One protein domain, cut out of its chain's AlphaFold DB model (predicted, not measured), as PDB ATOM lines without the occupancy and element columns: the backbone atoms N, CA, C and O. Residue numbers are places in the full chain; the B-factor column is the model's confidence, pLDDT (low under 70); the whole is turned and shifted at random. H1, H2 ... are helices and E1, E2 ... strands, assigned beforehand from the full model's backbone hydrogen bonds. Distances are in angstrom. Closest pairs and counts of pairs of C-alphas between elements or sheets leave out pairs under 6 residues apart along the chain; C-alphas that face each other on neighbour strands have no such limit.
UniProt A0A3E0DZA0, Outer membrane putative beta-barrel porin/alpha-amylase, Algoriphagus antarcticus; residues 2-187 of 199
ATOM      1  N   LYS A   2      -9.606 -37.623 -62.097       63.44
ATOM      2  CA  LYS A   2      -8.826 -37.570 -60.830       63.44
ATOM      3  C   LYS A   2      -7.420 -36.935 -60.924       63.44
ATOM      4  O   LYS A   2      -6.956 -36.348 -59.954       63.44
ATOM      5  N   LYS A   3      -6.735 -37.049 -62.071       71.31
ATOM      6  CA  LYS A   3      -5.386 -36.480 -62.283       71.31
ATOM      7  C   LYS A   3      -5.412 -34.948 -62.389       71.31
ATOM      8  O   LYS A   3      -4.564 -34.289 -61.804       71.31
ATOM      9  N   TYR A   4      -6.435 -34.393 -63.041       81.50
ATOM     10  CA  TYR A   4      -6.623 -32.945 -63.178       81.50
ATOM     11  C   TYR A   4      -7.057 -32.292 -61.862       81.50
ATOM     12  O   TYR A   4      -6.606 -31.197 -61.556       81.50
ATOM     13  N   THR A   5      -7.834 -32.994 -61.029       82.19
ATOM     14  CA  THR A   5      -8.204 -32.522 -59.684       82.19
ATOM     15  C   THR A   5      -6.982 -32.344 -58.777       82.19
ATOM     16  O   THR A   5      -6.897 -31.364 -58.048       82.19
ATOM     17  N   LYS A   6      -6.004 -33.262 -58.850       84.81
ATOM     18  CA  LYS A   6      -4.752 -33.158 -58.079       84.81
ATOM     19  C   LYS A   6      -3.877 -31.998 -58.548       84.81
ATOM     20  O   LYS A   6      -3.295 -31.315 -57.716       84.81
ATOM     21  N   ILE A   7      -3.809 -31.779 -59.864       88.69
ATOM     22  CA  ILE A   7      -3.064 -30.658 -60.445       88.69
ATOM     23  C   ILE A   7      -3.700 -29.340 -60.000       88.69
ATOM     24  O   ILE A   7      -2.996 -28.517 -59.434       88.69
ATOM     25  N   LEU A   8      -5.022 -29.193 -60.139       89.56
ATOM     26  CA  LEU A   8      -5.753 -27.995 -59.716       89.56
ATOM     27  C   LEU A   8      -5.536 -27.686 -58.226       89.56
ATOM     28  O   LEU A   8      -5.251 -26.548 -57.864       89.56
ATOM     29  N   PHE A   9      -5.618 -28.704 -57.366       89.12
ATOM     30  CA  PHE A   9      -5.374 -28.549 -55.933       89.12
ATOM     31  C   PHE A   9      -3.939 -28.089 -55.639       89.12
ATOM     32  O   PHE A   9      -3.738 -27.161 -54.860       89.12
ATOM     33  N   ALA A  10      -2.943 -28.685 -56.301       87.62
ATOM     34  CA  ALA A  10      -1.548 -28.285 -56.146       87.62
ATOM     35  C   ALA A  10      -1.311 -26.838 -56.607       87.62
ATOM     36  O   ALA A  10      -0.601 -26.098 -55.931       87.62
ATOM     37  N   THR A  11      -1.940 -26.413 -57.709       85.62
ATOM     38  CA  THR A  11      -1.836 -25.033 -58.204       85.62
ATOM     39  C   THR A  11      -2.427 -24.036 -57.210       85.62
ATOM     40  O   THR A  11      -1.779 -23.040 -56.914       85.62
ATOM     41  N   VAL A  12      -3.598 -24.336 -56.629       88.31
ATOM     42  CA  VAL A  12      -4.242 -23.487 -55.608       88.31
ATOM     43  C   VAL A  12      -3.363 -23.343 -54.361       88.31
ATOM     44  O   VAL A  12      -3.167 -22.232 -53.869       88.31
ATOM     45  N   VAL A  13      -2.781 -24.442 -53.871       86.69
ATOM     46  CA  VAL A  13      -1.888 -24.418 -52.698       86.69
ATOM     47  C   VAL A  13      -0.627 -23.592 -52.973       86.69
ATOM     48  O   VAL A  13      -0.248 -22.766 -52.144       86.69
ATOM     49  N   LEU A  14      -0.013 -23.753 -54.148       84.44
ATOM     50  CA  LEU A  14       1.159 -22.974 -54.565       84.44
ATOM     51  C   LEU A  14       0.848 -21.478 -54.702       84.44
ATOM     52  O   LEU A  14       1.654 -20.653 -54.279       84.44
ATOM     53  N   THR A  15      -0.327 -21.117 -55.227       80.94
ATOM     54  CA  THR A  15      -0.751 -19.710 -55.301       80.94
ATOM     55  C   THR A  15      -1.012 -19.104 -53.925       80.94
ATOM     56  O   THR A  15      -0.653 -17.953 -53.706       80.94
ATOM     57  N   LEU A  16      -1.566 -19.868 -52.975       77.94
ATOM     58  CA  LEU A  16      -1.793 -19.402 -51.601       77.94
ATOM     59  C   LEU A  16      -0.481 -19.207 -50.826       77.94
ATOM     60  O   LEU A  16      -0.383 -18.286 -50.022       77.94
ATOM     61  N   ALA A  17       0.537 -20.028 -51.098       76.25
ATOM     62  CA  ALA A  17       1.848 -19.936 -50.455       76.25
ATOM     63  C   ALA A  17       2.691 -18.730 -50.919       76.25
ATOM     64  O   ALA A  17       3.624 -18.342 -50.223       76.25
ATOM     65  N   TYR A  18       2.375 -18.137 -52.077       76.31
ATOM     66  CA  TYR A  18       3.112 -16.993 -52.636       76.31
ATOM     67  C   TYR A  18       2.586 -15.627 -52.167       76.31
ATOM     68  O   TYR A  18       3.185 -14.589 -52.469       76.31
ATOM     69  N   PHE A  19       1.472 -15.601 -51.431       71.38
ATOM     70  CA  PHE A  19       0.956 -14.363 -50.862       71.38
ATOM     71  C   PHE A  19       1.883 -13.873 -49.751       71.38
ATOM     72  O   PHE A  19       1.957 -14.446 -48.666       71.38
ATOM     73  N   HIS A  20       2.567 -12.764 -50.025       57.47
ATOM     74  CA  HIS A  20       3.247 -11.992 -48.998       57.47
ATOM     75  C   HIS A  20       2.188 -11.362 -48.094       57.47
ATOM     76  O   HIS A  20       1.512 -10.400 -48.464       57.47
ATOM     77  N   ALA A  21       2.026 -11.926 -46.900       63.97
ATOM     78  CA  ALA A  21       1.262 -11.293 -45.843       63.97
ATOM     79  C   ALA A  21       2.077 -10.103 -45.325       63.97
ATOM     80  O   ALA A  21       3.002 -10.271 -44.532       63.97
ATOM     81  N   TYR A  22       1.752  -8.892 -45.780       59.38
ATOM     82  CA  TYR A  22       2.208  -7.689 -45.092       59.38
ATOM     83  C   TYR A  22       1.662  -7.753 -43.662       59.38
ATOM     84  O   TYR A  22       0.439  -7.864 -43.508       59.38
ATOM     85  N   PRO A  23       2.510  -7.713 -42.616       42.03
ATOM     86  CA  PRO A  23       2.016  -7.612 -41.258       42.03
ATOM     87  C   PRO A  23       1.258  -6.292 -41.163       42.03
ATOM     88  O   PRO A  23       1.843  -5.213 -41.144       42.03
ATOM     89  N   GLN A  24      -0.069  -6.380 -41.158       45.88
ATOM     90  CA  GLN A  24      -0.915  -5.276 -40.741       45.88
ATOM     91  C   GLN A  24      -0.502  -5.019 -39.297       45.88
ATOM     92  O   GLN A  24      -0.653  -5.925 -38.474       45.88
ATOM     93  N   GLY A  25       0.113  -3.862 -39.024       42.66
ATOM     94  CA  GLY A  25       0.612  -3.523 -37.694       42.66
ATOM     95  C   GLY A  25      -0.401  -3.942 -36.631       42.66
ATOM     96  O   GLY A  25      -1.608  -3.742 -36.806       42.66
ATOM     97  N   CYS A  26       0.067  -4.618 -35.581       48.78
ATOM     98  CA  CYS A  26      -0.809  -5.108 -34.528       48.78
ATOM     99  C   CYS A  26      -1.536  -3.917 -33.901       48.78
ATOM    100  O   CYS A  26      -0.980  -3.201 -33.073       48.78
ATOM    101  N   VAL A  27      -2.799  -3.720 -34.281       51.38
ATOM    102  CA  VAL A  27      -3.726  -2.928 -33.483       51.38
ATOM    103  C   VAL A  27      -3.770  -3.627 -32.132       51.38
ATOM    104  O   VAL A  27      -4.145  -4.800 -32.069       51.38
ATOM    105  N   ALA A  28      -3.340  -2.937 -31.072       49.59
ATOM    106  CA  ALA A  28      -3.219  -3.521 -29.737       49.59
ATOM    107  C   ALA A  28      -4.515  -4.229 -29.303       49.59
ATOM    108  O   ALA A  28      -4.451  -5.214 -28.570       49.59
ATOM    109  N   ILE A  29      -5.677  -3.762 -29.791       55.69
ATOM    110  CA  ILE A  29      -6.989  -4.368 -29.559       55.69
ATOM    111  C   ILE A  29      -7.907  -4.206 -30.756       55.69
ATOM    112  O   ILE A  29      -8.153  -3.103 -31.228       55.69
ATOM    113  N   ARG A  30      -8.539  -5.308 -31.162       57.75
ATOM    114  CA  ARG A  30      -9.768  -5.271 -31.957       57.75
ATOM    115  C   ARG A  30     -10.951  -5.550 -31.032       57.75
ATOM    116  O   ARG A  30     -10.927  -6.512 -30.261       57.75
ATOM    117  N   GLN A  31     -11.983  -4.709 -31.083       57.59
ATOM    118  CA  GLN A  31     -13.222  -4.950 -30.337       57.59
ATOM    119  C   GLN A  31     -13.896  -6.249 -30.809       57.59
ATOM    120  O   GLN A  31     -13.736  -6.658 -31.960       57.59
ATOM    121  N   PHE A  32     -14.628  -6.913 -29.908       55.91
ATOM    122  CA  PHE A  32     -15.147  -8.285 -30.032       55.91
ATOM    123  C   PHE A  32     -16.347  -8.429 -30.974       55.91
ATOM    124  O   PHE A  32     -17.265  -9.207 -30.752       55.91
ATOM    125  N   SER A  33     -16.316  -7.755 -32.108       51.62
ATOM    126  CA  SER A  33     -17.418  -7.763 -33.061       51.62
ATOM    127  C   SER A  33     -17.124  -8.658 -34.272       51.62
ATOM    128  O   SER A  33     -17.361  -8.295 -35.423       51.62
ATOM    129  N   GLY A  34     -16.559  -9.842 -34.021       47.66
ATOM    130  CA  GLY A  34     -16.492 -10.913 -35.013       47.66
ATOM    131  C   GLY A  34     -17.867 -11.555 -35.214       47.66
ATOM    132  O   GLY A  34     -18.572 -11.824 -34.240       47.66
ATOM    133  N   LEU A  35     -18.229 -11.818 -36.473       45.22
ATOM    134  CA  LEU A  35     -19.383 -12.639 -36.860       45.22
ATOM    135  C   LEU A  35     -19.148 -14.067 -36.346       45.22
ATOM    136  O   LEU A  35     -18.501 -14.869 -37.010       45.22
ATOM    137  N   GLY A  36     -19.564 -14.350 -35.115       46.50
ATOM    138  CA  GLY A  36     -19.255 -15.615 -34.442       46.50
ATOM    139  C   GLY A  36     -19.067 -15.501 -32.933       46.50
ATOM    140  O   GLY A  36     -19.035 -16.527 -32.260       46.50
ATOM    141  N   ASN A  37     -19.005 -14.285 -32.376       44.69
ATOM    142  CA  ASN A  37     -19.132 -14.100 -30.932       44.69
ATOM    143  C   ASN A  37     -20.590 -14.336 -30.514       44.69
ATOM    144  O   ASN A  37     -21.373 -13.410 -30.352       44.69
ATOM    145  N   ALA A  38     -20.918 -15.622 -30.394       45.03
ATOM    146  CA  ALA A  38     -22.033 -16.183 -29.650       45.03
ATOM    147  C   ALA A  38     -23.408 -15.548 -29.931       45.03
ATOM    148  O   ALA A  38     -23.985 -14.875 -29.078       45.03
ATOM    149  N   VAL A  39     -24.015 -15.921 -31.062       41.84
ATOM    150  CA  VAL A  39     -25.444 -16.281 -31.008       41.84
ATOM    151  C   VAL A  39     -25.525 -17.478 -30.065       41.84
ATOM    152  O   VAL A  39     -25.285 -18.603 -30.486       41.84
ATOM    153  N   GLY A  40     -25.709 -17.201 -28.773       43.69
ATOM    154  CA  GLY A  40     -25.756 -18.196 -27.707       43.69
ATOM    155  C   GLY A  40     -24.443 -18.958 -27.508       43.69
ATOM    156  O   GLY A  40     -24.046 -19.797 -28.314       43.69
ATOM    157  N   GLN A  41     -23.801 -18.788 -26.355       44.28
ATOM    158  CA  GLN A  41     -23.064 -19.915 -25.785       44.28
ATOM    159  C   GLN A  41     -24.062 -21.083 -25.647       44.28
ATOM    160  O   GLN A  41     -24.875 -21.098 -24.732       44.28
ATOM    161  N   GLY A  42     -24.063 -22.009 -26.608       50.78
ATOM    162  CA  GLY A  42     -24.775 -23.288 -26.534       50.78
ATOM    163  C   GLY A  42     -26.265 -23.317 -26.894       50.78
ATOM    164  O   GLY A  42     -26.804 -24.415 -26.982       50.78
ATOM    165  N   ASN A  43     -26.931 -22.189 -27.153       56.34
ATOM    166  CA  ASN A  43     -28.376 -22.192 -27.413       56.34
ATOM    167  C   ASN A  43     -28.673 -22.081 -28.914       56.34
ATOM    168  O   ASN A  43     -28.611 -20.995 -29.490       56.34
ATOM    169  N   MET A  44     -29.002 -23.214 -29.546       67.06
ATOM    170  CA  MET A  44     -29.729 -23.193 -30.817       67.06
ATOM    171  C   MET A  44     -31.094 -22.566 -30.551       67.06
ATOM    172  O   MET A  44     -31.856 -23.086 -29.741       67.06
ATOM    173  N   LEU A  45     -31.362 -21.438 -31.198       75.56
ATOM    174  CA  LEU A  45     -32.660 -20.780 -31.135       75.56
ATOM    175  C   LEU A  45     -33.690 -21.617 -31.892       75.56
ATOM    176  O   LEU A  45     -33.403 -22.104 -32.991       75.56
ATOM    177  N   ASN A  46     -34.878 -21.762 -31.315       83.12
ATOM    178  CA  ASN A  46     -36.012 -22.325 -32.036       83.12
ATOM    179  C   ASN A  46     -36.564 -21.299 -33.029       83.12
ATOM    180  O   ASN A  46     -36.341 -20.094 -32.905       83.12
ATOM    181  N   GLU A  47     -37.303 -21.779 -34.024       90.06
ATOM    182  CA  GLU A  47     -37.974 -20.914 -34.990       90.06
ATOM    183  C   GLU A  47     -38.855 -19.869 -34.291       90.06
ATOM    184  O   GLU A  47     -39.653 -20.185 -33.410       90.06
ATOM    185  N   GLY A  48     -38.686 -18.604 -34.681       89.88
ATOM    186  CA  GLY A  48     -39.399 -17.472 -34.102       89.88
ATOM    187  C   GLY A  48     -38.776 -16.894 -32.827       89.88
ATOM    188  O   GLY A  48     -39.264 -15.872 -32.339       89.88
ATOM    189  N   GLU A  49     -37.705 -17.485 -32.289       89.88
ATOM    190  CA  GLU A  49     -37.059 -16.974 -31.081       89.88
ATOM    191  C   GLU A  49     -36.146 -15.777 -31.363       89.88
ATOM    192  O   GLU A  49     -35.411 -15.709 -32.355       89.88
ATOM    193  N   TRP A  50     -36.169 -14.842 -30.415       89.62
ATOM    194  CA  TRP A  50     -35.266 -13.702 -30.355       89.62
ATOM    195  C   TRP A  50     -34.178 -13.958 -29.321       89.62
ATOM    196  O   TRP A  50     -34.453 -14.400 -28.206       89.62
ATOM    197  N   ASN A  51     -32.945 -13.591 -29.653       85.75
ATOM    198  CA  ASN A  51     -31.852 -13.540 -28.696       85.75
ATOM    199  C   ASN A  51     -31.204 -12.165 -28.716       85.75
ATOM    200  O   ASN A  51     -30.709 -11.704 -29.743       85.75
ATOM    201  N   VAL A  52     -31.210 -11.528 -27.551       88.62
ATOM    202  CA  VAL A  52     -30.580 -10.236 -27.321       88.62
ATOM    203  C   VAL A  52     -29.430 -10.451 -26.353       88.62
ATOM    204  O   VAL A  52     -29.609 -11.058 -25.298       88.62
ATOM    205  N   SER A  53     -28.247  -9.957 -26.702       84.19
ATOM    206  CA  SER A  53     -27.069 -10.032 -25.847       84.19
ATOM    207  C   SER A  53     -26.305  -8.716 -25.833       84.19
ATOM    208  O   SER A  53     -26.283  -7.964 -26.806       84.19
ATOM    209  N   ALA A  54     -25.673  -8.429 -24.702       86.31
ATOM    210  CA  ALA A  54     -24.811  -7.275 -24.527       86.31
ATOM    211  C   ALA A  54     -23.492  -7.746 -23.920       86.31
ATOM    212  O   ALA A  54     -23.486  -8.454 -22.915       86.31
ATOM    213  N   ASN A  55     -22.378  -7.359 -24.534       83.62
ATOM    214  CA  ASN A  55     -21.046  -7.729 -24.075       83.62
ATOM    215  C   ASN A  55     -20.267  -6.471 -23.741       83.62
ATOM    216  O   ASN A  55     -19.994  -5.661 -24.622       83.62
ATOM    217  N   TYR A  56     -19.886  -6.321 -22.479       87.00
ATOM    218  CA  TYR A  56     -19.042  -5.223 -22.040       87.00
ATOM    219  C   TYR A  56     -17.598  -5.690 -21.862       87.00
ATOM    220  O   TYR A  56     -17.335  -6.714 -21.228       87.00
ATOM    221  N   ARG A  57     -16.647  -4.911 -22.379       83.75
ATOM    222  CA  ARG A  57     -15.221  -5.070 -22.107       83.75
ATOM    223  C   ARG A  57     -14.615  -3.769 -21.622       83.75
ATOM    224  O   ARG A  57     -14.730  -2.741 -22.278       83.75
ATOM    225  N   TYR A  58     -13.827  -3.894 -20.563       88.50
ATOM    226  CA  TYR A  58     -12.821  -2.919 -20.181       88.50
ATOM    227  C   TYR A  58     -11.416  -3.422 -20.529       88.50
ATOM    228  O   TYR A  58     -11.091  -4.591 -20.305       88.50
ATOM    229  N   PHE A  59     -10.575  -2.535 -21.048       85.88
ATOM    230  CA  PHE A  59      -9.155  -2.770 -21.244       85.88
ATOM    231  C   PHE A  59      -8.333  -1.577 -20.769       85.88
ATOM    232  O   PHE A  59      -8.724  -0.429 -20.966       85.88
ATOM    233  N   LYS A  60      -7.155  -1.864 -20.210       88.75
ATOM    234  CA  LYS A  60      -6.145  -0.871 -19.852       88.75
ATOM    235  C   LYS A  60      -4.758  -1.352 -20.278       88.75
ATOM    236  O   LYS A  60      -4.307  -2.391 -19.804       88.75
ATOM    237  N   SER A  61      -4.050  -0.559 -21.080       85.25
ATOM    238  CA  SER A  61      -2.610  -0.722 -21.331       85.25
ATOM    239  C   SER A  61      -1.840   0.437 -20.724       85.25
ATOM    240  O   SER A  61      -2.230   1.585 -20.895       85.25
ATOM    241  N   PHE A  62      -0.733   0.137 -20.056       88.50
ATOM    242  CA  PHE A  62       0.149   1.146 -19.456       88.50
ATOM    243  C   PHE A  62       1.632   0.738 -19.484       88.50
ATOM    244  O   PHE A  62       2.507   1.552 -19.210       88.50
ATOM    245  N   ARG A  63       1.941  -0.521 -19.822       87.31
ATOM    246  CA  ARG A  63       3.313  -1.032 -19.925       87.31
ATOM    247  C   ARG A  63       3.777  -0.984 -21.375       87.31
ATOM    248  O   ARG A  63       2.997  -1.310 -22.268       87.31
ATOM    249  N   HIS A  64       5.033  -0.606 -21.574       83.88
ATOM    250  CA  HIS A  64       5.652  -0.457 -22.889       83.88
ATOM    251  C   HIS A  64       6.736  -1.512 -23.057       83.88
ATOM    252  O   HIS A  64       7.452  -1.827 -22.104       83.88
ATOM    253  N   PHE A  65       6.821  -2.068 -24.261       84.88
ATOM    254  CA  PHE A  65       7.785  -3.100 -24.613       84.88
ATOM    255  C   PHE A  65       8.490  -2.707 -25.905       84.88
ATOM    256  O   PHE A  65       7.838  -2.318 -26.877       84.88
ATOM    257  N   ARG A  66       9.814  -2.855 -25.926       81.50
ATOM    258  CA  ARG A  66      10.634  -2.739 -27.130       81.50
ATOM    259  C   ARG A  66      11.186  -4.121 -27.458       81.50
ATOM    260  O   ARG A  66      12.155  -4.581 -26.858       81.50
ATOM    261  N   GLY A  67      10.526  -4.807 -28.389       85.06
ATOM    262  CA  GLY A  67      10.755  -6.235 -28.602       85.06
ATOM    263  C   GLY A  67      10.286  -7.034 -27.384       85.06
ATOM    264  O   GLY A  67       9.122  -6.942 -27.002       85.06
ATOM    265  N   THR A  68      11.187  -7.804 -26.776       86.50
ATOM    266  CA  THR A  68      10.912  -8.610 -25.573       86.50
ATOM    267  C   THR A  68      11.176  -7.870 -24.262       86.50
ATOM    268  O   THR A  68      10.784  -8.361 -23.208       86.50
ATOM    269  N   GLU A  69      11.825  -6.705 -24.313       88.88
ATOM    270  CA  GLU A  69      12.238  -5.959 -23.124       88.88
ATOM    271  C   GLU A  69      11.182  -4.937 -22.708       88.88
ATOM    272  O   GLU A  69      10.717  -4.134 -23.523       88.88
ATOM    273  N   GLN A  70      10.813  -4.948 -21.426       86.75
ATOM    274  CA  GLN A  70       9.883  -3.975 -20.855       86.75
ATOM    275  C   GLN A  70      10.620  -2.691 -20.450       86.75
ATOM    276  O   GLN A  70      11.579  -2.727 -19.677       86.75
ATOM    277  N   GLU A  71      10.101  -1.540 -20.877       88.06
ATOM    278  CA  GLU A  71      10.613  -0.216 -20.504       88.06
ATOM    279  C   GLU A  71      10.121   0.175 -19.100       88.06
ATOM    280  O   GLU A  71       9.146   0.913 -18.933       88.06
ATOM    281  N   HIS A  72      10.769  -0.365 -18.064       91.25
ATOM    282  CA  HIS A  72      10.411  -0.106 -16.664       91.25
ATOM    283  C   HIS A  72      10.559   1.371 -16.278       91.25
ATOM    284  O   HIS A  72       9.741   1.875 -15.510       91.25
ATOM    285  N   GLU A  73      11.538   2.073 -16.858       90.12
ATOM    286  CA  GLU A  73      11.779   3.507 -16.640       90.12
ATOM    287  C   GLU A  73      10.526   4.355 -16.878       90.12
ATOM    288  O   GLU A  73      10.224   5.246 -16.095       90.12
ATOM    289  N   ARG A  74       9.699   4.007 -17.873       86.56
ATOM    290  CA  ARG A  74       8.489   4.778 -18.184       86.56
ATOM    291  C   ARG A  74       7.447   4.731 -17.078       86.56
ATOM    292  O   ARG A  74       6.680   5.675 -16.944       86.56
ATOM    293  N   LEU A  75       7.411   3.639 -16.318       87.62
ATOM    294  CA  LEU A  75       6.517   3.480 -15.170       87.62
ATOM    295  C   LEU A  75       7.062   4.204 -13.940       87.62
ATOM    296  O   LEU A  75       6.280   4.793 -13.201       87.62
ATOM    297  N   THR A  76       8.378   4.150 -13.728       89.31
ATOM    298  CA  THR A  76       9.049   4.819 -12.605       89.31
ATOM    299  C   THR A  76       9.005   6.338 -12.757       89.31
ATOM    300  O   THR A  76       8.671   7.041 -11.810       89.31
ATOM    301  N   ASP A  77       9.265   6.834 -13.965       88.44
ATOM    302  CA  ASP A  77       9.335   8.266 -14.274       88.44
ATOM    303  C   ASP A  77       7.961   8.855 -14.640       88.44
ATOM    304  O   ASP A  77       7.855  10.021 -15.018       88.44
ATOM    305  N   HIS A  78       6.898   8.047 -14.569       87.06
ATOM    306  CA  HIS A  78       5.528   8.423 -14.925       87.06
ATOM    307  C   HIS A  78       5.360   8.977 -16.354       87.06
ATOM    308  O   HIS A  78       4.479   9.805 -16.609       87.06
ATOM    309  N   THR A  79       6.176   8.512 -17.310       85.31
ATOM    310  CA  THR A  79       6.165   8.927 -18.730       85.31
ATOM    311  C   THR A  79       5.424   7.956 -19.658       85.31
ATOM    312  O   THR A  79       5.475   8.069 -20.891       85.31
ATOM    313  N   GLU A  80       4.721   6.980 -19.096       85.88
ATOM    314  CA  GLU A  80       3.976   5.952 -19.808       85.88
ATOM    315  C   GLU A  80       2.718   6.497 -20.503       85.88
ATOM    316  O   GLU A  80       1.976   7.321 -19.963       85.88
ATOM    317  N   VAL A  81       2.428   6.004 -21.708       86.00
ATOM    318  CA  VAL A  81       1.124   6.197 -22.352       86.00
ATOM    319  C   VAL A  81       0.121   5.197 -21.774       86.00
ATOM    320  O   VAL A  81       0.304   3.982 -21.862       86.00
ATOM    321  N   ILE A  82      -0.956   5.705 -21.180       86.44
ATOM    322  CA  ILE A  82      -2.030   4.883 -20.619       86.44
ATOM    323  C   ILE A  82      -3.209   4.920 -21.579       86.44
ATOM    324  O   ILE A  82      -3.852   5.957 -21.709       86.44
ATOM    325  N   ASN A  83      -3.541   3.788 -22.192       86.19
ATOM    326  CA  ASN A  83      -4.775   3.652 -22.960       86.19
ATOM    327  C   ASN A  83      -5.812   2.927 -22.113       86.19
ATOM    328  O   ASN A  83      -5.507   1.895 -21.507       86.19
ATOM    329  N   LYS A  84      -7.037   3.440 -22.098       87.06
ATOM    330  CA  LYS A  84      -8.209   2.735 -21.592       87.06
ATOM    331  C   LYS A  84      -9.227   2.610 -22.708       87.06
ATOM    332  O   LYS A  84      -9.413   3.536 -23.487       87.06
ATOM    333  N   GLN A  85      -9.898   1.475 -22.765       84.75
ATOM    334  CA  GLN A  85     -10.953   1.233 -23.730       84.75
ATOM    335  C   GLN A  85     -12.122   0.545 -23.040       84.75
ATOM    336  O   GLN A  85     -11.959  -0.451 -22.337       84.75
ATOM    337  N   HIS A  86     -13.301   1.085 -23.284       86.94
ATOM    338  CA  HIS A  86     -14.589   0.566 -22.885       86.94
ATOM    339  C   HIS A  86     -15.348   0.231 -24.168       86.94
ATOM    340  O   HIS A  86     -15.611   1.105 -24.990       86.94
ATOM    341  N   GLY A  87     -15.655  -1.044 -24.371       85.62
ATOM    342  CA  GLY A  87     -16.441  -1.519 -25.504       85.62
ATOM    343  C   GLY A  87     -17.729  -2.154 -25.012       85.62
ATOM    344  O   GLY A  87     -17.691  -2.970 -24.095       85.62
ATOM    345  N   LEU A  88     -18.854  -1.793 -25.616       86.44
ATOM    346  CA  LEU A  88     -20.148  -2.426 -25.399       86.44
ATOM    347  C   LEU A  88     -20.677  -2.926 -26.745       86.44
ATOM    348  O   LEU A  88     -21.044  -2.130 -27.598       86.44
ATOM    349  N   ASP A  89     -20.719  -4.238 -26.946       85.31
ATOM    350  CA  ASP A  89     -21.263  -4.854 -28.155       85.31
ATOM    351  C   ASP A  89     -22.690  -5.341 -27.880       85.31
ATOM    352  O   ASP A  89     -22.888  -6.326 -27.161       85.31
ATOM    353  N   PHE A  90     -23.681  -4.656 -28.450       87.00
ATOM    354  CA  PHE A  90     -25.081  -5.070 -28.405       87.00
ATOM    355  C   PHE A  90     -25.411  -5.918 -29.633       87.00
ATOM    356  O   PHE A  90     -25.132  -5.511 -30.759       87.00
ATOM    357  N   ASN A  91     -25.996  -7.093 -29.434       86.75
ATOM    358  CA  ASN A  91     -26.346  -8.014 -30.506       86.75
ATOM    359  C   ASN A  91     -27.808  -8.423 -30.386       86.75
ATOM    360  O   ASN A  91     -28.277  -8.791 -29.311       86.75
ATOM    361  N   VAL A  92     -28.504  -8.405 -31.514       88.44
ATOM    362  CA  VAL A  92     -29.871  -8.904 -31.648       88.44
ATOM    363  C   VAL A  92     -29.861  -9.955 -32.734       88.44
ATOM    364  O   VAL A  92     -29.388  -9.699 -33.837       88.44
ATOM    365  N   SER A  93     -30.387 -11.131 -32.438       88.44
ATOM    366  CA  SER A  93     -30.555 -12.195 -33.415       88.44
ATOM    367  C   SER A  93     -31.967 -12.746 -33.394       88.44
ATOM    368  O   SER A  93     -32.658 -12.695 -32.374       88.44
ATOM    369  N   TYR A  94     -32.387 -13.232 -34.554       90.69
ATOM    370  CA  TYR A  94     -33.708 -13.792 -34.784       90.69
ATOM    371  C   TYR A  94     -33.580 -15.074 -35.597       90.69
ATOM    372  O   TYR A  94     -32.901 -15.091 -36.629       90.69
ATOM    373  N   ALA A  95     -34.220 -16.143 -35.130       91.25
ATOM    374  CA  ALA A  95     -34.262 -17.419 -35.825       91.25
ATOM    375  C   ALA A  95     -35.466 -17.472 -36.768       91.25
ATOM    376  O   ALA A  95     -36.613 -17.585 -36.342       91.25
ATOM    377  N   PHE A  96     -35.192 -17.413 -38.068       91.19
ATOM    378  CA  PHE A  96     -36.213 -17.562 -39.103       91.19
ATOM    379  C   PHE A  96     -36.664 -19.020 -39.256       91.19
ATOM    380  O   PHE A  96     -37.785 -19.262 -39.675       91.19
ATOM    381  N   THR A  97     -35.778 -19.976 -38.962       89.50
ATOM    382  CA  THR A  97     -36.054 -21.421 -38.870       89.50
ATOM    383  C   THR A  97     -35.141 -22.028 -37.801       89.50
ATOM    384  O   THR A  97     -34.225 -21.356 -37.328       89.50
ATOM    385  N   GLU A  98     -35.275 -23.324 -37.492       85.50
ATOM    386  CA  GLU A  98     -34.325 -24.048 -36.616       85.50
ATOM    387  C   GLU A  98     -32.852 -23.969 -37.067       85.50
ATOM    388  O   GLU A  98     -31.935 -24.331 -36.325       85.50
ATOM    389  N   ARG A  99     -32.598 -23.574 -38.323       87.00
ATOM    390  CA  ARG A  99     -31.252 -23.556 -38.908       87.00
ATOM    391  C   ARG A  99     -30.833 -22.185 -39.397       87.00
ATOM    392  O   ARG A  99     -29.648 -21.888 -39.320       87.00
ATOM    393  N   PHE A 100     -31.755 -21.375 -39.901       89.69
ATOM    394  CA  PHE A 100     -31.459 -20.076 -40.494       89.69
ATOM    395  C   PHE A 100     -31.759 -18.945 -39.514       89.69
ATOM    396  O   PHE A 100     -32.875 -18.837 -39.009       89.69
ATOM    397  N   TYR A 101     -30.779 -18.077 -39.278       88.81
ATOM    398  CA  TYR A 101     -30.917 -16.942 -38.370       88.81
ATOM    399  C   TYR A 101     -30.258 -15.682 -38.929       88.81
ATOM    400  O   TYR A 101     -29.301 -15.745 -39.702       88.81
ATOM    401  N   GLY A 102     -30.773 -14.528 -38.517       90.25
ATOM    402  CA  GLY A 102     -30.181 -13.216 -38.760       90.25
ATOM    403  C   GLY A 102     -29.587 -12.645 -37.480       90.25
ATOM    404  O   GLY A 102     -30.067 -12.945 -36.389       90.25
ATOM    405  N   ILE A 103     -28.552 -11.818 -37.609       87.62
ATOM    406  CA  ILE A 103     -27.930 -11.086 -36.506       87.62
ATOM    407  C   ILE A 103     -27.649  -9.634 -36.904       87.62
ATOM    408  O   ILE A 103     -27.162  -9.353 -37.997       87.62
ATOM    409  N   LEU A 104     -27.927  -8.718 -35.986       88.69
ATOM    410  CA  LEU A 104     -27.540  -7.316 -36.008       88.69
ATOM    411  C   LEU A 104     -26.609  -7.056 -34.821       88.69
ATOM    412  O   LEU A 104     -26.966  -7.357 -33.684       88.69
ATOM    413  N   SER A 105     -25.450  -6.456 -35.076       86.56
ATOM    414  CA  SER A 105     -24.473  -6.073 -34.054       86.56
ATOM    415  C   SER A 105     -24.229  -4.566 -34.076       86.56
ATOM    416  O   SER A 105     -23.848  -4.006 -35.109       86.56
ATOM    417  N   LEU A 106     -24.403  -3.929 -32.920       87.94
ATOM    418  CA  LEU A 106     -24.198  -2.505 -32.666       87.94
ATOM    419  C   LEU A 106     -23.050  -2.332 -31.654       87.94
ATOM    420  O   LEU A 106     -23.260  -2.511 -30.452       87.94
ATOM    421  N   PRO A 107     -21.827  -2.020 -32.110       85.38
ATOM    422  CA  PRO A 107     -20.702  -1.781 -31.217       85.38
ATOM    423  C   PRO A 107     -20.690  -0.324 -30.740       85.38
ATOM    424  O   PRO A 107     -20.604   0.592 -31.547       85.38
ATOM    425  N   LEU A 108     -20.716  -0.104 -29.433       85.50
ATOM    426  CA  LEU A 108     -20.500   1.186 -28.777       85.50
ATOM    427  C   LEU A 108     -19.121   1.196 -28.124       85.50
ATOM    428  O   LEU A 108     -18.637   0.164 -27.647       85.50
ATOM    429  N   GLN A 109     -18.467   2.352 -28.146       82.00
ATOM    430  CA  GLN A 109     -17.056   2.451 -27.799       82.00
ATOM    431  C   GLN A 109     -16.774   3.763 -27.085       82.00
ATOM    432  O   GLN A 109     -17.309   4.808 -27.447       82.00
ATOM    433  N   TYR A 110     -15.902   3.689 -26.090       85.00
ATOM    434  CA  TYR A 110     -15.347   4.830 -25.390       85.00
ATOM    435  C   TYR A 110     -13.871   4.546 -25.104       85.00
ATOM    436  O   TYR A 110     -13.522   3.553 -24.467       85.00
ATOM    437  N   ASN A 111     -12.996   5.398 -25.611       83.38
ATOM    438  CA  ASN A 111     -11.553   5.245 -25.569       83.38
ATOM    439  C   ASN A 111     -10.941   6.453 -24.878       83.38
ATOM    440  O   ASN A 111     -11.335   7.584 -25.144       83.38
ATOM    441  N   GLU A 112      -9.928   6.217 -24.061       85.00
ATOM    442  CA  GLU A 112      -9.109   7.250 -23.446       85.00
ATOM    443  C   GLU A 112      -7.641   6.946 -23.706       85.00
ATOM    444  O   GLU A 112      -7.203   5.797 -23.616       85.00
ATOM    445  N   ARG A 113      -6.860   7.992 -23.943       83.25
ATOM    446  CA  ARG A 113      -5.406   7.936 -23.965       83.25
ATOM    447  C   ARG A 113      -4.858   9.068 -23.122       83.25
ATOM    448  O   ARG A 113      -5.129  10.234 -23.388       83.25
ATOM    449  N   SER A 114      -4.095   8.709 -22.102       84.50
ATOM    450  CA  SER A 114      -3.384   9.643 -21.244       84.50
ATOM    451  C   SER A 114      -1.895   9.591 -21.548       84.50
ATOM    452  O   SER A 114      -1.280   8.525 -21.462       84.50
ATOM    453  N   SER A 115      -1.306  10.734 -21.888       80.94
ATOM    454  CA  SER A 115       0.108  10.834 -22.240       80.94
ATOM    455  C   SER A 115       0.701  12.189 -21.835       80.94
ATOM    456  O   SER A 115      -0.017  13.163 -21.612       80.94
ATOM    457  N   LEU A 116       2.031  12.238 -21.721       76.62
ATOM    458  CA  LEU A 116       2.809  13.483 -21.637       76.62
ATOM    459  C   LEU A 116       3.262  13.947 -23.027       76.62
ATOM    460  O   LEU A 116       3.261  15.137 -23.331       76.62
ATOM    461  N   TYR A 117       3.652  12.994 -23.882       65.81
ATOM    462  CA  TYR A 117       4.278  13.260 -25.182       65.81
ATOM    463  C   TYR A 117       3.403  14.109 -26.109       65.81
ATOM    464  O   TYR A 117       3.900  15.022 -26.763       65.81
ATOM    465  N   GLU A 118       2.097  13.848 -26.129       60.38
ATOM    466  CA  GLU A 118       1.169  14.466 -27.085       60.38
ATOM    467  C   GLU A 118       0.699  15.855 -26.641       60.38
ATOM    468  O   GLU A 118       0.029  16.554 -27.401       60.38
ATOM    469  N   HIS A 119       1.083  16.271 -25.431       66.00
ATOM    470  CA  HIS A 119       0.608  17.487 -24.782       66.00
ATOM    471  C   HIS A 119       1.744  18.398 -24.294       66.00
ATOM    472  O   HIS A 119       1.632  19.075 -23.274       66.00
ATOM    473  N   GLY A 120       2.859  18.421 -25.029       61.47
ATOM    474  CA  GLY A 120       3.975  19.330 -24.749       61.47
ATOM    475  C   GLY A 120       5.007  18.797 -23.752       61.47
ATOM    476  O   GLY A 120       5.922  19.529 -23.396       61.47
ATOM    477  N   ARG A 121       4.917  17.520 -23.343       68.69
ATOM    478  CA  ARG A 121       5.895  16.792 -22.498       68.69
ATOM    479  C   ARG A 121       6.072  17.323 -21.071       68.69
ATOM    480  O   ARG A 121       6.858  16.748 -20.327       68.69
ATOM    481  N   THR A 122       5.349  18.371 -20.698       69.25
ATOM    482  CA  THR A 122       5.400  19.015 -19.380       69.25
ATOM    483  C   THR A 122       4.280  18.536 -18.464       69.25
ATOM    484  O   THR A 122       4.521  18.279 -17.290       69.25
ATOM    485  N   GLU A 123       3.073  18.359 -19.004       76.56
ATOM    486  CA  GLU A 123       1.885  17.969 -18.246       76.56
ATOM    487  C   GLU A 123       1.181  16.770 -18.883       76.56
ATOM    488  O   GLU A 123       1.154  16.592 -20.105       76.56
ATOM    489  N   ARG A 124       0.617  15.908 -18.032       81.62
ATOM    490  CA  ARG A 124      -0.154  14.745 -18.464       81.62
ATOM    491  C   ARG A 124      -1.592  15.168 -18.722       81.62
ATOM    492  O   ARG A 124      -2.296  15.552 -17.792       81.62
ATOM    493  N   HIS A 125      -2.057  14.981 -19.951       81.44
ATOM    494  CA  HIS A 125      -3.468  15.156 -20.285       81.44
ATOM    495  C   HIS A 125      -4.060  13.879 -20.868       81.44
ATOM    496  O   HIS A 125      -3.349  12.937 -21.227       81.44
ATOM    497  N   THR A 126      -5.388  13.850 -20.898       80.12
ATOM    498  CA  THR A 126      -6.170  12.746 -21.440       80.12
ATOM    499  C   THR A 126      -6.943  13.237 -22.649       80.12
ATOM    500  O   THR A 126      -7.697  14.205 -22.564       80.12
ATOM    501  N   SER A 127      -6.773  12.532 -23.757       79.38
ATOM    502  CA  SER A 127      -7.635  12.619 -24.927       79.38
ATOM    503  C   SER A 127      -8.627  11.464 -24.908       79.38
ATOM    504  O   SER A 127      -8.285  10.370 -24.455       79.38
ATOM    505  N   TYR A 128      -9.844  11.684 -25.400       79.00
ATOM    506  CA  TYR A 128     -10.863  10.638 -25.452       79.00
ATOM    507  C   TYR A 128     -11.608  10.626 -26.788       79.00
ATOM    508  O   TYR A 128     -11.640  11.623 -27.509       79.00
ATOM    509  N   SER A 129     -12.196   9.481 -27.121       78.56
ATOM    510  CA  SER A 129     -13.078   9.308 -28.275       78.56
ATOM    511  C   SER A 129     -14.228   8.387 -27.910       78.56
ATOM    512  O   SER A 129     -14.045   7.424 -27.167       78.56
ATOM    513  N   GLN A 130     -15.428   8.684 -28.395       82.88
ATOM    514  CA  GLN A 130     -16.602   7.871 -28.105       82.88
ATOM    515  C   GLN A 130     -17.574   7.870 -29.268       82.88
ATOM    516  O   GLN A 130     -17.676   8.857 -29.994       82.88
ATOM    517  N   GLY A 131     -18.316   6.781 -29.413       81.38
ATOM    518  CA  GLY A 131     -19.357   6.700 -30.421       81.38
ATOM    519  C   GLY A 131     -19.772   5.280 -30.754       81.38
ATOM    520  O   GLY A 131     -19.336   4.298 -30.145       81.38
ATOM    521  N   LEU A 132     -20.642   5.202 -31.754       81.00
ATOM    522  CA  LEU A 132     -20.956   3.960 -32.434       81.00
ATOM    523  C   LEU A 132     -19.766   3.582 -33.325       81.00
ATOM    524  O   LEU A 132     -19.182   4.439 -33.982       81.00
ATOM    525  N   GLY A 133     -19.404   2.307 -33.340       80.44
ATOM    526  CA  GLY A 133     -18.504   1.745 -34.334       80.44
ATOM    527  C   GLY A 133     -19.259   1.261 -35.572       80.44
ATOM    528  O   GLY A 133     -20.448   1.513 -35.765       80.44
ATOM    529  N   ASP A 134     -18.562   0.493 -36.399       82.25
ATOM    530  CA  ASP A 134     -19.155  -0.103 -37.592       82.25
ATOM    531  C   ASP A 134     -20.189  -1.179 -37.240       82.25
ATOM    532  O   ASP A 134     -19.856  -2.266 -36.740       82.25
ATOM    533  N   MET A 135     -21.451  -0.881 -37.544       84.56
ATOM    534  CA  MET A 135     -22.566  -1.808 -37.436       84.56
ATOM    535  C   MET A 135     -22.336  -3.020 -38.332       84.56
ATOM    536  O   MET A 135     -21.726  -2.932 -39.401       84.56
ATOM    537  N   ARG A 136     -22.848  -4.176 -37.913       85.25
ATOM    538  CA  ARG A 136     -22.773  -5.399 -38.716       85.25
ATOM    539  C   ARG A 136     -24.125  -6.059 -38.816       85.25
ATOM    540  O   ARG A 136     -24.839  -6.156 -37.824       85.25
ATOM    541  N   ILE A 137     -24.430  -6.544 -40.009       88.50
ATOM    542  CA  ILE A 137     -25.580  -7.408 -40.250       88.50
ATOM    543  C   ILE A 137     -25.043  -8.716 -40.795       88.50
ATOM    544  O   ILE A 137     -24.225  -8.726 -41.715       88.50
ATOM    545  N   GLY A 138     -25.482  -9.815 -40.206       88.38
ATOM    546  CA  GLY A 138     -25.097 -11.152 -40.604       88.38
ATOM    547  C   GLY A 138     -26.295 -12.067 -40.724       88.38
ATOM    548  O   GLY A 138     -27.358 -11.833 -40.156       88.38
ATOM    549  N   VAL A 139     -26.085 -13.144 -41.458       88.69
ATOM    550  CA  VAL A 139     -26.967 -14.299 -41.500       88.69
ATOM    551  C   VAL A 139     -26.135 -15.548 -41.269       88.69
ATOM    552  O   VAL A 139     -24.966 -15.616 -41.658       88.69
ATOM    553  N   GLY A 140     -26.730 -16.541 -40.627       87.81
ATOM    554  CA  GLY A 140     -26.088 -17.812 -40.344       87.81
ATOM    555  C   GLY A 140     -27.009 -18.984 -40.621       87.81
ATOM    556  O   GLY A 140     -28.234 -18.864 -40.593       87.81
ATOM    557  N   TYR A 141     -26.392 -20.123 -40.918       86.94
ATOM    558  CA  TYR A 141     -27.070 -21.376 -41.188       86.94
ATOM    559  C   TYR A 141     -26.406 -22.529 -40.430       86.94
ATOM    560  O   TYR A 141     -25.224 -22.820 -40.635       86.94
ATOM    561  N   TRP A 142     -27.168 -23.213 -39.579       87.19
ATOM    562  CA  TRP A 142     -26.732 -24.413 -38.870       87.19
ATOM    563  C   TRP A 142     -26.722 -25.642 -39.786       87.19
ATOM    564  O   TRP A 142     -27.736 -26.031 -40.375       87.19
ATOM    565  N   LEU A 143     -25.573 -26.317 -39.863       86.19
ATOM    566  CA  LEU A 143     -25.377 -27.509 -40.687       86.19
ATOM    567  C   LEU A 143     -26.155 -28.721 -40.181       86.19
ATOM    568  O   LEU A 143     -26.445 -29.608 -40.978       86.19
ATOM    569  N   LEU A 144     -26.559 -28.770 -38.910       83.62
ATOM    570  CA  LEU A 144     -27.451 -29.790 -38.346       83.62
ATOM    571  C   LEU A 144     -28.697 -29.126 -37.740       83.62
ATOM    572  O   LEU A 144     -28.613 -28.007 -37.239       83.62
ATOM    573  N   SER A 145     -29.852 -29.796 -37.813       80.38
ATOM    574  CA  SER A 145     -31.069 -29.388 -37.088       80.38
ATOM    575  C   SER A 145     -30.983 -29.795 -35.613       80.38
ATOM    576  O   SER A 145     -30.181 -30.673 -35.271       80.38
ATOM    577  N   GLY A 146     -31.804 -29.188 -34.750       72.69
ATOM    578  CA  GLY A 146     -31.731 -29.362 -33.290       72.69
ATOM    579  C   GLY A 146     -31.746 -30.828 -32.846       72.69
ATOM    580  O   GLY A 146     -30.897 -31.258 -32.066       72.69
ATOM    581  N   GLU A 147     -32.613 -31.649 -33.444       76.12
ATOM    582  CA  GLU A 147     -32.705 -33.083 -33.137       76.12
ATOM    583  C   GLU A 147     -31.427 -33.876 -33.459       76.12
ATOM    584  O   GLU A 147     -31.115 -34.869 -32.795       76.12
ATOM    585  N   LYS A 148     -30.674 -33.437 -34.477       79.06
ATOM    586  CA  LYS A 148     -29.453 -34.095 -34.971       79.06
ATOM    587  C   LYS A 148     -28.178 -33.525 -34.341       79.06
ATOM    588  O   LYS A 148     -27.129 -34.158 -34.423       79.06
ATOM    589  N   ALA A 149     -28.266 -32.372 -33.680       77.19
ATOM    590  CA  ALA A 149     -27.146 -31.622 -33.112       77.19
ATOM    591  C   ALA A 149     -26.736 -32.049 -31.682       77.19
ATOM    592  O   ALA A 149     -25.986 -31.340 -31.014       77.19
ATOM    593  N   LYS A 150     -27.172 -33.221 -31.191       73.31
ATOM    594  CA  LYS A 150     -26.991 -33.646 -29.780       73.31
ATOM    595  C   LYS A 150     -25.536 -33.773 -29.302       73.31
ATOM    596  O   LYS A 150     -25.300 -33.795 -28.100       73.31
ATOM    597  N   LYS A 151     -24.570 -33.902 -30.219       80.00
ATOM    598  CA  LYS A 151     -23.126 -34.011 -29.915       80.00
ATOM    599  C   LYS A 151     -22.320 -32.784 -30.359       80.00
ATOM    600  O   LYS A 151     -21.095 -32.816 -30.314       80.00
ATOM    601  N   GLY A 152     -22.998 -31.731 -30.810       74.81
ATOM    602  CA  GLY A 152     -22.390 -30.537 -31.382       74.81
ATOM    603  C   GLY A 152     -23.013 -30.160 -32.722       74.81
ATOM    604  O   GLY A 152     -23.629 -30.982 -33.404       74.81
ATOM    605  N   ASN A 153     -22.836 -28.897 -33.094       81.56
ATOM    606  CA  ASN A 153     -23.296 -28.344 -34.359       81.56
ATOM    607  C   ASN A 153     -22.236 -27.404 -34.931       81.56
ATOM    608  O   ASN A 153     -21.374 -26.894 -34.219       81.56
ATOM    609  N   THR A 154     -22.318 -27.161 -36.228       84.25
ATOM    610  CA  THR A 154     -21.465 -26.214 -36.937       84.25
ATOM    611  C   THR A 154     -22.369 -25.268 -37.702       84.25
ATOM    612  O   THR A 154     -23.288 -25.719 -38.381       84.25
ATOM    613  N   ALA A 155     -22.127 -23.965 -37.597       82.69
ATOM    614  CA  ALA A 155     -22.782 -22.971 -38.434       82.69
ATOM    615  C   ALA A 155     -21.809 -22.446 -39.483       82.69
ATOM    616  O   ALA A 155     -20.617 -22.285 -39.220       82.69
ATOM    617  N   ILE A 156     -22.353 -22.129 -40.649       85.56
ATOM    618  CA  ILE A 156     -21.712 -21.250 -41.620       85.56
ATOM    619  C   ILE A 156     -22.448 -19.916 -41.602       85.56
ATOM    620  O   ILE A 156     -23.669 -19.883 -41.475       85.56
ATOM    621  N   GLY A 157     -21.716 -18.814 -41.698       84.44
ATOM    622  CA  GLY A 157     -22.298 -17.483 -41.632       84.44
ATOM    623  C   GLY A 157     -21.629 -16.527 -42.599       84.44
ATOM    624  O   GLY A 157     -20.461 -16.686 -42.951       84.44
ATOM    625  N   LEU A 158     -22.397 -15.533 -43.019       86.06
ATOM    626  CA  LEU A 158     -21.952 -14.418 -43.836       86.06
ATOM    627  C   LEU A 158     -22.412 -13.134 -43.164       86.06
ATOM    628  O   LEU A 158     -23.497 -13.081 -42.590       86.06
ATOM    629  N   GLY A 159     -21.612 -12.082 -43.251       84.50
ATOM    630  CA  GLY A 159     -22.034 -10.789 -42.748       84.50
ATOM    631  C   GLY A 159     -21.290  -9.641 -43.386       84.50
ATOM    632  O   GLY A 159     -20.181  -9.786 -43.900       84.50
ATOM    633  N   ILE A 160     -21.953  -8.496 -43.354       85.38
ATOM    634  CA  ILE A 160     -21.520  -7.243 -43.943       85.38
ATOM    635  C   ILE A 160     -21.282  -6.263 -42.800       85.38
ATOM    636  O   ILE A 160     -22.090  -6.147 -41.875       85.38
ATOM    637  N   LYS A 161     -20.149  -5.567 -42.870       85.56
ATOM    638  CA  LYS A 161     -19.791  -4.480 -41.964       85.56
ATOM    639  C   LYS A 161     -20.082  -3.155 -42.655       85.56
ATOM    640  O   LYS A 161     -19.589  -2.926 -43.757       85.56
ATOM    641  N   PHE A 162     -20.861  -2.305 -42.004       81.81
ATOM    642  CA  PHE A 162     -21.240  -0.994 -42.509       81.81
ATOM    643  C   PHE A 162     -20.351   0.081 -41.880       81.81
ATOM    644  O   PHE A 162     -20.133   0.026 -40.668       81.81
ATOM    645  N   PRO A 163     -19.863   1.062 -42.658       80.94
ATOM    646  CA  PRO A 163     -19.022   2.152 -42.166       80.94
ATOM    647  C   PRO A 163     -19.866   3.221 -41.449       80.94
ATOM    648  O   PRO A 163     -19.926   4.372 -41.867       80.94
ATOM    649  N   THR A 164     -20.607   2.817 -40.417       81.88
ATOM    650  CA  THR A 164     -21.465   3.706 -39.615       81.88
ATOM    651  C   THR A 164     -20.712   4.375 -38.477       81.88
ATOM    652  O   THR A 164     -21.250   5.292 -37.860       81.88
ATOM    653  N   GLY A 165     -19.514   3.884 -38.148       73.62
ATOM    654  CA  GLY A 165     -18.709   4.477 -37.098       73.62
ATOM    655  C   GLY A 165     -18.086   5.797 -37.531       73.62
ATOM    656  O   GLY A 165     -17.702   5.970 -38.689       73.62
ATOM    657  N   ASP A 166     -17.955   6.727 -36.588       73.81
ATOM    658  CA  ASP A 166     -17.250   7.983 -36.839       73.81
ATOM    659  C   ASP A 166     -15.732   7.756 -36.784       73.81
ATOM    660  O   ASP A 166     -15.122   7.644 -35.717       73.81
ATOM    661  N   TYR A 167     -15.108   7.682 -37.959       61.38
ATOM    662  CA  TYR A 167     -13.657   7.558 -38.078       61.38
ATOM    663  C   TYR A 167     -12.917   8.870 -37.762       61.38
ATOM    664  O   TYR A 167     -11.708   8.836 -37.534       61.38
ATOM    665  N   ALA A 168     -13.626  10.005 -37.739       59.31
ATOM    666  CA  ALA A 168     -13.089  11.357 -37.613       59.31
ATOM    667  C   ALA A 168     -13.406  12.011 -36.255       59.31
ATOM    668  O   ALA A 168     -13.319  13.239 -36.133       59.31
ATOM    669  N   ALA A 169     -13.727  11.210 -35.231       58.81
ATOM    670  CA  ALA A 169     -13.928  11.685 -33.865       58.81
ATOM    671  C   ALA A 169     -12.754  12.580 -33.435       58.81
ATOM    672  O   ALA A 169     -11.595  12.228 -33.654       58.81
ATOM    673  N   LYS A 170     -13.031  13.744 -32.836       66.94
ATOM    674  CA  LYS A 170     -12.023  14.754 -32.464       66.94
ATOM    675  C   LYS A 170     -11.830  14.828 -30.951       66.94
ATOM    676  O   LYS A 170     -12.786  14.676 -30.202       66.94
ATOM    677  N   SER A 171     -10.604  15.119 -30.520       57.19
ATOM    678  CA  SER A 171     -10.255  15.391 -29.121       57.19
ATOM    679  C   SER A 171      -9.394  16.647 -29.021       57.19
ATOM    680  O   SER A 171      -8.754  17.080 -29.985       57.19
ATOM    681  N   THR A 172      -9.388  17.256 -27.842       67.69
ATOM    682  CA  THR A 172      -8.565  18.427 -27.546       67.69
ATOM    683  C   THR A 172      -7.161  17.990 -27.148       67.69
ATOM    684  O   THR A 172      -6.987  17.224 -26.205       67.69
ATOM    685  N   PHE A 173      -6.161  18.519 -27.848       62.34
ATOM    686  CA  PHE A 173      -4.753  18.364 -27.524       62.34
ATOM    687  C   PHE A 173      -4.202  19.677 -26.975       62.34
ATOM    688  O   PHE A 173      -4.184  20.697 -27.662       62.34
ATOM    689  N   TYR A 174      -3.759  19.642 -25.724       63.81
ATOM    690  CA  TYR A 174      -3.155  20.775 -25.023       63.81
ATOM    691  C   TYR A 174      -1.722  21.038 -25.520       63.81
ATOM    692  O   TYR A 174      -1.057  20.111 -25.981       63.81
ATOM    693  N   ASN A 175      -1.257  22.292 -25.450       62.84
ATOM    694  CA  ASN A 175       0.116  22.713 -25.777       62.84
ATOM    695  C   ASN A 175       0.587  22.427 -27.221       62.84
ATOM    696  O   ASN A 175       1.765  22.183 -27.465       62.84
ATOM    697  N   GLN A 176      -0.332  22.447 -28.192       62.84
ATOM    698  CA  GLN A 176      -0.071  22.115 -29.610       62.84
ATOM    699  C   GLN A 176      -0.432  23.261 -30.584       62.84
ATOM    700  O   GLN A 176      -0.253  23.162 -31.807       62.84
ATOM    701  N   GLY A 177      -0.999  24.350 -30.069       59.84
ATOM    702  CA  GLY A 177      -1.337  25.572 -30.788       59.84
ATOM    703  C   GLY A 177      -0.258  26.646 -30.712       59.84
ATOM    704  O   GLY A 177       0.769  26.467 -30.059       59.84
ATOM    705  N   ALA A 178      -0.480  27.764 -31.411       58.03
ATOM    706  CA  ALA A 178       0.396  28.927 -31.277       58.03
ATOM    707  C   ALA A 178       0.441  29.347 -29.798       58.03
ATOM    708  O   ALA A 178      -0.597  29.331 -29.131       58.03
ATOM    709  N   GLU A 179       1.642  29.630 -29.290       64.25
ATOM    710  CA  GLU A 179       1.894  30.025 -27.893       64.25
ATOM    711  C   GLU A 179       1.422  29.014 -26.824       64.25
ATOM    712  O   GLU A 179       1.108  29.390 -25.701       64.25
ATOM    713  N   GLY A 180       1.360  27.715 -27.146       62.53
ATOM    714  CA  GLY A 180       0.951  26.684 -26.177       62.53
ATOM    715  C   GLY A 180      -0.567  26.539 -26.014       62.53
ATOM    716  O   GLY A 180      -1.035  25.825 -25.133       62.53
ATOM    717  N   SER A 181      -1.364  27.157 -26.889       67.75
ATOM    718  CA  SER A 181      -2.822  26.986 -26.885       67.75
ATOM    719  C   SER A 181      -3.264  25.543 -27.185       67.75
ATOM    720  O   SER A 181      -2.561  24.751 -27.825       67.75
ATOM    721  N   SER A 182      -4.466  25.182 -26.735       70.56
ATOM    722  CA  SER A 182      -5.094  23.901 -27.068       70.56
ATOM    723  C   SER A 182      -5.566  23.875 -28.523       70.56
ATOM    724  O   SER A 182      -6.143  24.841 -29.018       70.56
ATOM    725  N   LYS A 183      -5.382  22.742 -29.207       68.75
ATOM    726  CA  LYS A 183      -5.913  22.491 -30.554       68.75
ATOM    727  C   LYS A 183      -6.831  21.281 -30.561       68.75
ATOM    728  O   LYS A 183      -6.494  20.231 -30.027       68.75
ATOM    729  N   THR A 184      -7.957  21.393 -31.252       66.62
ATOM    730  CA  THR A 184      -8.797  20.238 -31.575       66.62
ATOM    731  C   THR A 184      -8.193  19.500 -32.767       66.62
ATOM    732  O   THR A 184      -8.097  20.059 -33.860       66.62
ATOM    733  N   LYS A 185      -7.792  18.245 -32.568       61.66
ATOM    734  CA  LYS A 185      -7.308  17.352 -33.631       61.66
ATOM    735  C   LYS A 185      -8.188  16.101 -33.681       61.66
ATOM    736  O   LYS A 185      -8.928  15.855 -32.724       61.66
ATOM    737  N   PRO A 186      -8.153  15.310 -34.766       58.59
ATOM    738  CA  PRO A 186      -8.704  13.963 -34.731       58.59
ATOM    739  C   PRO A 186      -8.174  13.236 -33.494       58.59
ATOM    740  O   PRO A 186      -6.977  13.241 -33.212       58.59
ATOM    741  N   SER A 187      -9.098  12.725 -32.691       56.72
ATOM    742  CA  SER A 187      -8.788  11.905 -31.533       56.72
ATOM    743  C   SER A 187      -8.013  10.686 -32.005       56.72
ATOM    744  O   SER A 187      -8.240  10.184 -33.109       56.72
TER     745      SER A 187
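This is residues 2 to 187 of the 199 residues of the protein "Outer membrane putative beta-barrel porin/alpha-amylase" of Algoriphagus antarcticus (UniProt A0A3E0DZA0). A long, twisted sheet makes the body: E1, E2 and E3 run side by side along its length, E4 continues it beside one end of E3, and the hairpin E5 and E6 continues it beside the other end. The small hairpin E7 and E8 lies beside E4, while H1 sticks out from the body, with residues 2 to 27 standing free. The printed part has 186 residues, in the order H1 E1 H2 E2 E3 E4 E5 E6 E7 E8, and both sheets are antiparallel. The class is mixed, helices and strands, with under half of the residues, 92, in named elements. The whole is loose, with a radius of gyration of the C-alphas of 23.3 A and spans of 71 by 47 by 30 A.

Begin at H1, residues 2 to 17, which is not on the branched sheet. Next find E1, residues 50 to 61, antiparallel to E2, residues 82 to 95, at 169 degrees; N 55 and O 89 are 2.9 A apart. H2, residues 73 to 76, is not on that sheet either. On the other side of E2 is E3, residues 100 to 115, antiparallel at 170 degrees, with N 88 and O 108 2.8 A apart. E2, E3 and E4, residues 125 to 132, form a meander, each strand the antiparallel neighbour of the one before; N 111 and O 129 are 2.8 A apart. E5, residues 136 to 142, lies on the same side of E3 as E4, but beside residues 100 to 105, where N 103 and O 138 are 2.8 A apart. E6, residues 155 to 161, forms a hairpin with E5, with N 139 and O 158 2.8 A apart. E7, residues 170 to 173, and E8, residues 183 to 186, are a hairpin too, with N 173 and O 183 2.8 A apart. The closest C-alphas of E4 and E7, those of Ser 127 and Ser 171, are 5.7 A apart. In H1 every O i to N i+4 pair is within hydrogen-bond range; H2 is too short for such a pair.

Find C-alpha 2 at (-8.826, -37.570, -60.830); from there H1 runs 23.1 A. E1 spans 36.3 A and E2 42.0 A. E3 begins at C-alpha 100, (-31.459, -20.076, -40.494), and spans 47.8 A; E4 spans 24.1 A. E5 and E6 span 19.4 and 19.1 A. H2, E7 and E8 have four residues each; E8 ends at C-alpha 186, (-8.704, 13.963, -34.731).

The two C-alphas farthest apart, those of Lys 2 and Glu 179, are 76.0 A apart. The printed part has no cut. The long links are H1 to E1, E1 to H2 and E5 to E6. Mean pLDDT of the printed part is 76.8; look for values under 70 at residues 20 to 44 and 167 to 181, among others.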